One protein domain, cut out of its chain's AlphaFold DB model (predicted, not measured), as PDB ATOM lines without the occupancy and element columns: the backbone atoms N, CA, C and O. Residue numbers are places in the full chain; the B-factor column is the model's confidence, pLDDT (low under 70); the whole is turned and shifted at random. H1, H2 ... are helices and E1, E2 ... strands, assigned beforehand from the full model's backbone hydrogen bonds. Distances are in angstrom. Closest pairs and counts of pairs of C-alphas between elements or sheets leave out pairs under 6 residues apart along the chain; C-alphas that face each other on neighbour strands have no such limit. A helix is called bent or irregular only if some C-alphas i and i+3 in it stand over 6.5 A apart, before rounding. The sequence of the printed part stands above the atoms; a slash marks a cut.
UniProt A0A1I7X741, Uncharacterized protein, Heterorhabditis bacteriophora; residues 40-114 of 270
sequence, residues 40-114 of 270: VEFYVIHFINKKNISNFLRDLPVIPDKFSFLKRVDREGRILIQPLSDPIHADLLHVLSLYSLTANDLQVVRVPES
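Overview. This is residues 40 to 114 of the 270 residues of an uncharacterized protein of Heterorhabditis bacteriophora (UniProt A0A1I7X741). A small, strongly twisted sheet of three strands has helix H1 over one face, running along edge strand E2, while H2 stands farther out, with H1 as its near neighbour helix. A long loop, residues 60 to 77, leaves H1 and folds back to begin E2. The 75 printed residues hold two named helices and three named strands in the order E1 H1 E2 H2 E3; the sheet order is E2 E1 E3, antiparallel, and the class is mixed. The whole is compact, with a radius of gyration of the C-alphas of 11.6 A and spans of 32 by 27 by 20 A.

Arrangement. Inner strand E1, residues 40 to 46, is antiparallel to E3, residues 106 to 112, at 135 degrees, with N 42 and O 109 2.9 A apart. On its other side is E2, residues 78 to 83, antiparallel at 142 degrees, with N 79 and O 45 2.8 A apart; both pairs of atoms are within hydrogen-bond range. H1, residues 50 to 59, is on the sheet at a height of 10.5 A, over E2 and along it at 7 degrees on the local plane; their closest C-alphas, of Ile 53 and Ile 79, are 7.8 A apart. H2, residues 90 to 98, is only just not on the sheet, with 4 pairs of C-alphas within 10 A. H1 and H2 are close but not clearly touching, their closest C-alphas, of Asp 59 and Val 95, 6.7 A apart; they run opposite ways at a shallow tilt of 32 degrees, only just short of steep. E2, H2 and E3 form a split strand-helix-strand unit, two strands of one sheet that follow each other among the strands, with a helix between them in the chain and E1 between them in the sheet, and its crossover is right-handed. Every O i to N i+4 pair is within hydrogen-bond range in H2, and 3 of 6 are in H1.

Along the chain. E1 begins at C-alpha 40 (159.077, 169.732, 208.968) and is 18.6 A long; E2 is 14.4 A. E3 is 18.7 A and ends at C-alpha 112 (160.288, 165.817, 204.254). H1, 15.5 A, is only just irregular: C-alphas 51 and 54 are 6.9 A apart. H2, 12.6 A, begins at C-alpha 90 (158.028, 191.960, 205.358).

Size, cuts and confidence. The C-alphas farthest apart, of Ser 100 and Ser 114, are 32.4 A apart. The printed part has no cut, and its long link is H1 to E2. The mean pLDDT of the printed part is 92.9, and no printed residue is under 70.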
ATOM      1  N   VAL A  40     159.064 168.337 208.531       97.50
ATOM      2  CA  VAL A  40     159.077 169.732 208.968       97.50
ATOM      3  C   VAL A  40     157.846 170.447 208.419       97.50
ATOM      4  O   VAL A  40     157.319 170.083 207.365       97.50
ATOM      5  N   GLU A  41     157.359 171.438 209.154       98.12
ATOM      6  CA  GLU A  41     156.199 172.233 208.764       98.12
ATOM      7  C   GLU A  41     156.604 173.402 207.867       98.12
ATOM      8  O   GLU A  41     157.630 174.055 208.074       98.12
ATOM      9  N   PHE A  42     155.790 173.654 206.850       97.56
ATOM     10  CA  PHE A  42     156.001 174.686 205.846       97.56
ATOM     11  C   PHE A  42     154.719 175.451 205.583       97.56
ATOM     12  O   PHE A  42     153.638 174.863 205.523       97.56
ATOM     13  N   TYR A  43     154.875 176.742 205.314       96.94
ATOM     14  CA  TYR A  43     153.821 177.534 204.714       96.94
ATOM     15  C   TYR A  43     153.691 177.227 203.221       96.94
ATOM     16  O   TYR A  43     154.683 177.194 202.482       96.94
ATOM     17  N   VAL A  44     152.452 177.041 202.774       96.94
ATOM     18  CA  VAL A  44     152.073 176.911 201.366       96.94
ATOM     19  C   VAL A  44     150.916 177.832 201.019       96.94
ATOM     20  O   VAL A  44     150.105 178.180 201.872       96.94
ATOM     21  N   ILE A  45     150.810 178.168 199.738       95.94
ATOM     22  CA  ILE A  45     149.653 178.875 199.177       95.94
ATOM     23  C   ILE A  45     149.057 178.046 198.060       95.94
ATOM     24  O   ILE A  45     149.781 177.551 197.195       95.94
ATOM     25  N   HIS A  46     147.735 177.914 198.056       94.94
ATOM     26  CA  HIS A  46     147.014 177.208 197.012       94.94
ATOM     27  C   HIS A  46     146.487 178.176 195.947       94.94
ATOM     28  O   HIS A  46     145.641 179.021 196.225       94.94
ATOM     29  N   PHE A  47     146.947 178.018 194.705       90.62
ATOM     30  CA  PHE A  47     146.407 178.756 193.567       90.62
ATOM     31  C   PHE A  47     145.378 177.910 192.818       90.62
ATOM     32  O   PHE A  47     145.739 176.979 192.097       90.62
ATOM     33  N   ILE A  48     144.103 178.302 192.898       85.00
ATOM     34  CA  ILE A  48     143.036 177.714 192.072       85.00
ATOM     35  C   ILE A  48     143.330 177.981 190.584       85.00
ATOM     36  O   ILE A  48     143.253 177.087 189.740       85.00
ATOM     37  N   ASN A  49     143.731 179.216 190.252       85.25
ATOM     38  CA  ASN A  49     144.123 179.593 188.898       85.25
ATOM     39  C   ASN A  49     145.630 179.400 188.670       85.25
ATOM     40  O   ASN A  49     146.452 180.255 189.008       85.25
ATOM     41  N   LYS A  50     145.985 178.298 188.001       87.00
ATOM     42  CA  LYS A  50     147.379 177.910 187.735       87.00
ATOM     43  C   LYS A  50     148.160 178.887 186.838       87.00
ATOM     44  O   LYS A  50     149.384 178.805 186.800       87.00
ATOM     45  N   LYS A  51     147.497 179.823 186.142       86.56
ATOM     46  CA  LYS A  51     148.163 180.806 185.260       86.56
ATOM     47  C   LYS A  51     149.064 181.783 186.024       86.56
ATOM     48  O   LYS A  51     150.083 182.205 185.488       86.56
ATOM     49  N   ASN A  52     148.730 182.088 187.279       87.00
ATOM     50  CA  ASN A  52     149.471 183.063 188.088       87.00
ATOM     51  C   ASN A  52     150.695 182.459 188.795       87.00
ATOM     52  O   ASN A  52     151.566 183.203 189.238       87.00
ATOM     53  N   ILE A  53     150.799 181.125 188.844       91.81
ATOM     54  CA  ILE A  53     151.862 180.405 189.560       91.81
ATOM     55  C   ILE A  53     153.250 180.812 189.055       91.81
ATOM     56  O   ILE A  53     154.144 181.060 189.853       91.81
ATOM     57  N   SER A  54     153.436 180.902 187.735       91.56
ATOM     58  CA  SER A  54     154.744 181.232 187.147       91.56
ATOM     59  C   SER A  54     155.209 182.648 187.499       91.56
ATOM     60  O   SER A  54     156.391 182.868 187.746       91.56
ATOM     61  N   ASN A  55     154.287 183.613 187.547       92.56
ATOM     62  CA  ASN A  55     154.604 184.986 187.943       92.56
ATOM     63  C   ASN A  55     154.953 185.027 189.431       92.56
ATOM     64  O   ASN A  55     156.037 185.469 189.788       92.56
ATOM     65  N   PHE A  56     154.104 184.422 190.261       93.81
ATOM     66  CA  PHE A  56     154.300 184.382 191.702       93.81
ATOM     67  C   PHE A  56     155.625 183.720 192.105       93.81
ATOM     68  O   PHE A  56     156.347 184.237 192.948       93.81
ATOM     69  N   LEU A  57     156.007 182.612 191.458       93.00
ATOM     70  CA  LEU A  57     157.288 181.942 191.714       93.00
ATOM     71  C   LEU A  57     158.517 182.809 191.416       93.00
ATOM     72  O   LEU A  57     159.555 182.573 192.028       93.00
ATOM     73  N   ARG A  58     158.428 183.744 190.460       93.25
ATOM     74  CA  ARG A  58     159.544 184.639 190.113       93.25
ATOM     75  C   ARG A  58     159.770 185.705 191.176       93.25
ATOM     76  O   ARG A  58     160.916 186.076 191.399       93.25
ATOM     77  N   ASP A  59     158.695 186.137 191.825       92.69
ATOM     78  CA  ASP A  59     158.736 187.175 192.854       92.69
ATOM     79  C   ASP A  59     158.993 186.593 194.254       92.69
ATOM     80  O   ASP A  59     159.332 187.322 195.185       92.69
ATOM     81  N   LEU A  60     158.850 185.273 194.423       91.62
ATOM     82  CA  LEU A  60     159.095 184.610 195.699       91.62
ATOM     83  C   LEU A  60     160.592 184.556 196.063       91.62
ATOM     84  O   LEU A  60     161.421 184.196 195.221       91.62
ATOM     85  N   PRO A  61     160.937 184.759 197.350       89.44
ATOM     86  CA  PRO A  61     162.290 184.533 197.851       89.44
ATOM     87  C   PRO A  61     162.760 183.103 197.595       89.44
ATOM     88  O   PRO A  61     161.970 182.160 197.672       89.44
ATOM     89  N   VAL A  62     164.057 182.916 197.339       89.50
ATOM     90  CA  VAL A  62     164.667 181.593 197.130       89.50
ATOM     91  C   VAL A  62     164.565 180.746 198.405       89.50
ATOM     92  O   VAL A  62     164.699 181.250 199.516       89.50
ATOM     93  N   ILE A  63     164.307 179.445 198.251       89.38
ATOM     94  CA  ILE A  63     164.222 178.518 199.384       89.38
ATOM     95  C   ILE A  63     165.647 178.202 199.843       89.38
ATOM     96  O   ILE A  63     166.508 178.002 198.985       89.38
ATOM     97  N   PRO A  64     165.893 178.075 201.160       91.25
ATOM     98  CA  PRO A  64     167.192 177.655 201.669       91.25
ATOM     99  C   PRO A  64     167.695 176.368 201.005       91.25
ATOM    100  O   PRO A  64     166.939 175.402 200.861       91.25
ATOM    101  N   ASP A  65     168.990 176.308 200.682       92.25
ATOM    102  CA  ASP A  65     169.608 175.185 199.954       92.25
ATOM    103  C   ASP A  65     169.342 173.817 200.586       92.25
ATOM    104  O   ASP A  65     169.196 172.817 199.872       92.25
ATOM    105  N   LYS A  66     169.196 173.771 201.919       93.62
ATOM    106  CA  LYS A  66     168.849 172.554 202.667       93.62
ATOM    107  C   LYS A  66     167.560 171.892 202.166       93.62
ATOM    108  O   LYS A  66     167.439 170.680 202.265       93.62
ATOM    109  N   PHE A  67     166.651 172.658 201.559       95.25
ATOM    110  CA  PHE A  67     165.364 172.216 201.020       95.25
ATOM    111  C   PHE A  67     165.267 172.296 199.491       95.25
ATOM    112  O   PHE A  67     164.195 172.074 198.932       95.25
ATOM    113  N   SER A  68     166.375 172.544 198.789       93.62
ATOM    114  CA  SER A  68     166.430 172.585 197.314       93.62
ATOM    115  C   SER A  68     165.952 171.291 196.631       93.62
ATOM    116  O   SER A  68     165.604 171.283 195.452       93.62
ATOM    117  N   PHE A  69     165.914 170.179 197.371       94.88
ATOM    118  CA  PHE A  69     165.380 168.906 196.896       94.88
ATOM    119  C   PHE A  69     163.842 168.857 196.864       94.88
ATOM    120  O   PHE A  69     163.289 167.953 196.236       94.88
ATOM    121  N   LEU A  70     163.136 169.766 197.541       96.88
ATOM    122  CA  LEU A  70     161.679 169.874 197.474       96.88
ATOM    123  C   LEU A  70     161.289 170.574 196.170       96.88
ATOM    124  O   LEU A  70     161.884 171.576 195.779       96.88
ATOM    125  N   LYS A  71     160.258 170.075 195.482       95.69
ATOM    126  CA  LYS A  71     159.695 170.818 194.349       95.69
ATOM    127  C   LYS A  71     158.917 172.017 194.877       95.69
ATOM    128  O   LYS A  71     158.169 171.888 195.837       95.69
ATOM    129  N   ARG A  72     159.038 173.164 194.212       95.31
ATOM    130  CA  ARG A  72     158.324 174.388 194.608       95.31
ATOM    131  C   ARG A  72     156.810 174.302 194.489       95.31
ATOM    132  O   ARG A  72     156.121 174.934 195.274       95.31
ATOM    133  N   VAL A  73     156.308 173.548 193.515       95.00
ATOM    134  CA  VAL A  73     154.874 173.429 193.236       95.00
ATOM    135  C   VAL A  73     154.493 171.963 193.189       95.00
ATOM    136  O   VAL A  73     155.212 171.145 192.599       95.00
ATOM    137  N   ASP A  74     153.366 171.631 193.805       94.62
ATOM    138  CA  ASP A  74     152.802 170.291 193.746       94.62
ATOM    139  C   ASP A  74     151.807 170.110 192.581       94.62
ATOM    140  O   ASP A  74     151.672 170.948 191.690       94.62
ATOM    141  N   ARG A  75     151.127 168.959 192.536       90.81
ATOM    142  CA  ARG A  75     150.162 168.653 191.464       90.81
ATOM    143  C   ARG A  75     148.845 169.419 191.612       90.81
ATOM    144  O   ARG A  75     148.174 169.686 190.610       90.81
ATOM    145  N   GLU A  76     148.491 169.764 192.843       91.88
ATOM    146  CA  GLU A  76     147.263 170.474 193.192       91.88
ATOM    147  C   GLU A  76     147.384 171.971 192.883       91.88
ATOM    148  O   GLU A  76     146.375 172.626 192.658       91.88
ATOM    149  N   GLY A  77     148.603 172.496 192.741       93.19
ATOM    150  CA  GLY A  77     148.855 173.925 192.541       93.19
ATOM    151  C   GLY A  77     149.145 174.652 193.852       93.19
ATOM    152  O   GLY A  77     148.984 175.868 193.929       93.19
ATOM    153  N   ARG A  78     149.562 173.914 194.887       95.69
ATOM    154  CA  ARG A  78     150.110 174.472 196.120       95.69
ATOM    155  C   ARG A  78     151.577 174.821 195.913       95.69
ATOM    156  O   ARG A  78     152.341 174.023 195.363       95.69
ATOM    157  N   ILE A  79     151.960 176.006 196.360       96.62
ATOM    158  CA  ILE A  79     153.304 176.558 196.229       96.62
ATOM    159  C   ILE A  79     153.951 176.587 197.605       96.62
ATOM    160  O   ILE A  79     153.409 177.190 198.525       96.62
ATOM    161  N   LEU A  80     155.109 175.946 197.727       96.25
ATOM    162  CA  LEU A  80     155.938 175.950 198.925       96.25
ATOM    163  C   LEU A  80     156.563 177.333 199.106       96.25
ATOM    164  O   LEU A  80     157.231 177.802 198.185       96.25
ATOM    165  N   ILE A  81     156.366 177.966 200.264       94.75
ATOM    166  CA  ILE A  81     156.809 179.341 200.536       94.75
ATOM    167  C   ILE A  81     158.090 179.340 201.368       94.75
ATOM    168  O   ILE A  81     159.171 179.560 200.815       94.75
ATOM    169  N   GLN A  82     157.970 179.040 202.664       94.00
ATOM    170  CA  GLN A  82     159.069 179.001 203.628       94.00
ATOM    171  C   GLN A  82     158.756 178.038 204.792       94.00
ATOM    172  O   GLN A  82     157.583 177.703 204.995       94.00
ATOM    173  N   PRO A  83     159.770 177.589 205.553       95.12
ATOM    174  CA  PRO A  83     159.568 176.815 206.776       95.12
ATOM    175  C   PRO A  83     158.755 177.589 207.817       95.12
ATOM    176  O   PRO A  83     158.907 178.801 207.948       95.12
ATOM    177  N   LEU A  84     157.950 176.881 208.611       94.69
ATOM    178  CA  LEU A  84     157.201 177.480 209.721       94.69
ATOM    179  C   LEU A  84     158.123 178.002 210.838       94.69
ATOM    180  O   LEU A  84     157.762 178.923 211.560       94.69
ATOM    181  N   SER A  85     159.321 177.422 210.968       92.94
ATOM    182  CA  SER A  85     160.350 177.874 211.913       92.94
ATOM    183  C   SER A  85     160.894 179.264 211.598       92.94
ATOM    184  O   SER A  85     161.470 179.905 212.474       92.94
ATOM    185  N   ASP A  86     160.764 179.696 210.344       90.50
ATOM    186  CA  ASP A  86     161.376 180.920 209.861       90.50
ATOM    187  C   ASP A  86     160.354 182.061 210.000       90.50
ATOM    188  O   ASP A  86     159.190 181.897 209.613       90.50
ATOM    189  N   PRO A  87     160.751 183.225 210.546       89.62
ATOM    190  CA  PRO A  87     159.838 184.348 210.707       89.62
ATOM    191  C   PRO A  87     159.325 184.827 209.345       89.62
ATOM    192  O   PRO A  87     160.042 184.821 208.343       89.62
ATOM    193  N   ILE A  88     158.067 185.260 209.293       88.44
ATOM    194  CA  ILE A  88     157.498 185.844 208.076       88.44
ATOM    195  C   ILE A  88     158.111 187.234 207.882       88.44
ATOM    196  O   ILE A  88     157.846 188.157 208.651       88.44
ATOM    197  N   HIS A  89     158.943 187.376 206.852       86.06
ATOM    198  CA  HIS A  89     159.588 188.642 206.516       86.06
ATOM    199  C   HIS A  89     158.618 189.608 205.815       86.06
ATOM    200  O   HIS A  89     157.706 189.186 205.100       86.06
ATOM    201  N   ALA A  90     158.845 190.914 205.982       88.44
ATOM    202  CA  ALA A  90     158.028 191.960 205.358       88.44
ATOM    203  C   ALA A  90     157.994 191.844 203.823       88.44
ATOM    204  O   ALA A  90     156.942 192.049 203.222       88.44
ATOM    205  N   ASP A  91     159.104 191.432 203.206       89.12
ATOM    206  CA  ASP A  91     159.195 191.224 201.757       89.12
ATOM    207  C   ASP A  91     158.226 190.141 201.277       89.12
ATOM    208  O   ASP A  91     157.558 190.313 200.260       89.12
ATOM    209  N   LEU A  92     158.079 189.050 202.040       90.31
ATOM    210  CA  LEU A  92     157.106 188.014 201.712       90.31
ATOM    211  C   LEU A  92     155.685 188.577 201.787       90.31
ATOM    212  O   LEU A  92     154.921 188.393 200.846       90.31
ATOM    213  N   LEU A  93     155.335 189.301 202.856       91.38
ATOM    214  CA  LEU A  93     154.012 189.929 202.989       91.38
ATOM    215  C   LEU A  93     153.722 190.905 201.842       91.38
ATOM    216  O   LEU A  93     152.602 190.932 201.328       91.38
ATOM    217  N   HIS A  94     154.729 191.665 201.410       92.00
ATOM    218  CA  HIS A  94     154.617 192.539 200.251       92.00
ATOM    219  C   HIS A  94     154.317 191.735 198.980       92.00
ATOM    220  O   HIS A  94     153.337 192.034 198.297       92.00
ATOM    221  N   VAL A  95     155.073 190.665 198.710       92.56
ATOM    222  CA  VAL A  95     154.822 189.767 197.570       92.56
ATOM    223  C   VAL A  95     153.416 189.171 197.638       92.56
ATOM    224  O   VAL A  95     152.724 189.171 196.629       92.56
ATOM    225  N   LEU A  96     152.935 188.728 198.804       92.94
ATOM    226  CA  LEU A  96     151.561 188.224 198.942       92.94
ATOM    227  C   LEU A  96     150.526 189.285 198.546       92.94
ATOM    228  O   LEU A  96     149.616 189.000 197.764       92.94
ATOM    229  N   SER A  97     150.710 190.525 199.007       93.06
ATOM    230  CA  SER A  97     149.783 191.621 198.718       93.06
ATOM    231  C   SER A  97     149.682 191.957 197.223       93.06
ATOM    232  O   SER A  97     148.587 192.261 196.749       93.06
ATOM    233  N   LEU A  98     150.773 191.814 196.451       92.62
ATOM    234  CA  LEU A  98     150.780 192.028 194.991       92.62
ATOM    235  C   LEU A  98     149.850 191.065 194.239       92.62
ATOM    236  O   LEU A  98     149.406 191.361 193.131       92.62
ATOM    237  N   TYR A  99     149.547 189.918 194.846       92.38
ATOM    238  CA  TYR A  99     148.687 188.881 194.283       92.38
ATOM    239  C   TYR A  99     147.326 188.802 194.990       92.38
ATOM    240  O   TYR A  99     146.610 187.815 194.820       92.38
ATOM    241  N   SER A 100     146.962 189.838 195.759       91.94
ATOM    242  CA  SER A 100     145.740 189.898 196.572       91.94
ATOM    243  C   SER A 100     145.634 188.762 197.596       91.94
ATOM    244  O   SER A 100     144.535 188.297 197.895       91.94
ATOM    245  N   LEU A 101     146.777 188.306 198.114       92.31
ATOM    246  CA  LEU A 101     146.877 187.278 199.146       92.31
ATOM    247  C   LEU A 101     147.244 187.910 200.489       92.31
ATOM    248  O   LEU A 101     147.945 188.921 200.568       92.31
ATOM    249  N   THR A 102     146.790 187.276 201.559       90.50
ATOM    250  CA  THR A 102     147.005 187.684 202.945       90.50
ATOM    251  C   THR A 102     147.639 186.551 203.748       90.50
ATOM    252  O   THR A 102     147.765 185.419 203.281       90.50
ATOM    253  N   ALA A 103     148.013 186.830 204.998       87.19
ATOM    254  CA  ALA A 103     148.505 185.795 205.904       87.19
ATOM    255  C   ALA A 103     147.475 184.673 206.156       87.19
ATOM    256  O   ALA A 103     147.871 183.552 206.457       87.19
ATOM    257  N   ASN A 104     146.174 184.943 205.986       89.88
ATOM    258  CA  ASN A 104     145.116 183.943 206.162       89.88
ATOM    259  C   ASN A 104     145.047 182.929 205.008       89.88
ATOM    260  O   ASN A 104     144.463 181.860 205.169       89.88
ATOM    261  N   ASP A 105     145.648 183.247 203.860       92.69
ATOM    262  CA  ASP A 105     145.729 182.347 202.707       92.69
ATOM    263  C   ASP A 105     146.892 181.349 202.831       92.69
ATOM    264  O   ASP A 105     146.994 180.397 202.050       92.69
ATOM    265  N   LEU A 106     147.773 181.552 203.820       94.19
ATOM    266  CA  LEU A 106     148.845 180.622 204.147       94.19
ATOM    267  C   LEU A 106     148.267 179.389 204.840       94.19
ATOM    268  O   LEU A 106     147.635 179.464 205.892       94.19
ATOM    269  N   GLN A 107     148.555 178.228 204.272       96.38
ATOM    270  CA  GLN A 107     148.249 176.935 204.864       96.38
ATOM    271  C   GLN A 107     149.536 176.296 205.373       96.38
ATOM    272  O   GLN A 107     150.611 176.519 204.816       96.38
ATOM    273  N   VAL A 108     149.431 175.472 206.411       97.00
ATOM    274  CA  VAL A 108     150.567 174.704 206.924       97.00
ATOM    275  C   VAL A 108     150.488 173.278 206.396       97.00
ATOM    276  O   VAL A 108     149.449 172.625 206.487       97.00
ATOM    277  N   VAL A 109     151.595 172.782 205.851       97.75
ATOM    278  CA  VAL A 109     151.747 171.380 205.442       97.75
ATOM    279  C   VAL A 109     153.023 170.789 206.019       97.75
ATOM    280  O   VAL A 109     153.979 171.501 206.320       97.75
ATOM    281  N   ARG A 110     153.057 169.460 206.129       98.06
ATOM    282  CA  ARG A 110     154.257 168.715 206.517       98.06
ATOM    283  C   ARG A 110     154.991 168.241 205.271       98.06
ATOM    284  O   ARG A 110     154.385 167.616 204.403       98.06
ATOM    285  N   VAL A 111     156.291 168.497 205.203       97.69
ATOM    286  CA  VAL A 111     157.167 168.079 204.098       97.69
ATOM    287  C   VAL A 111     158.388 167.327 204.638       97.69
ATOM    288  O   VAL A 111     158.741 167.509 205.803       97.69
ATOM    289  N   PRO A 112     159.053 166.478 203.836       97.31
ATOM    290  CA  PRO A 112     160.288 165.817 204.254       97.31
ATOM    291  C   PRO A 112     161.376 166.830 204.627       97.31
ATOM    292  O   PRO A 112     161.666 167.738 203.854       97.31
ATOM    293  N   GLU A 113     162.009 166.643 205.784       95.81
ATOM    294  CA  GLU A 113     163.087 167.507 206.284       95.81
ATOM    295  C   GLU A 113     164.397 167.303 205.511       95.81
ATOM    296  O   GLU A 113     165.197 168.223 205.358       95.81
ATOM    297  N   SER A 114     164.616 166.095 204.982       94.06
ATOM    298  CA  SER A 114     165.847 165.737 204.271       94.06
ATOM    299  C   SER A 114     165.568 165.030 202.949       94.06
ATOM    300  O   SER A 114     164.530 164.388 202.768       94.06
TER     301      SER A 114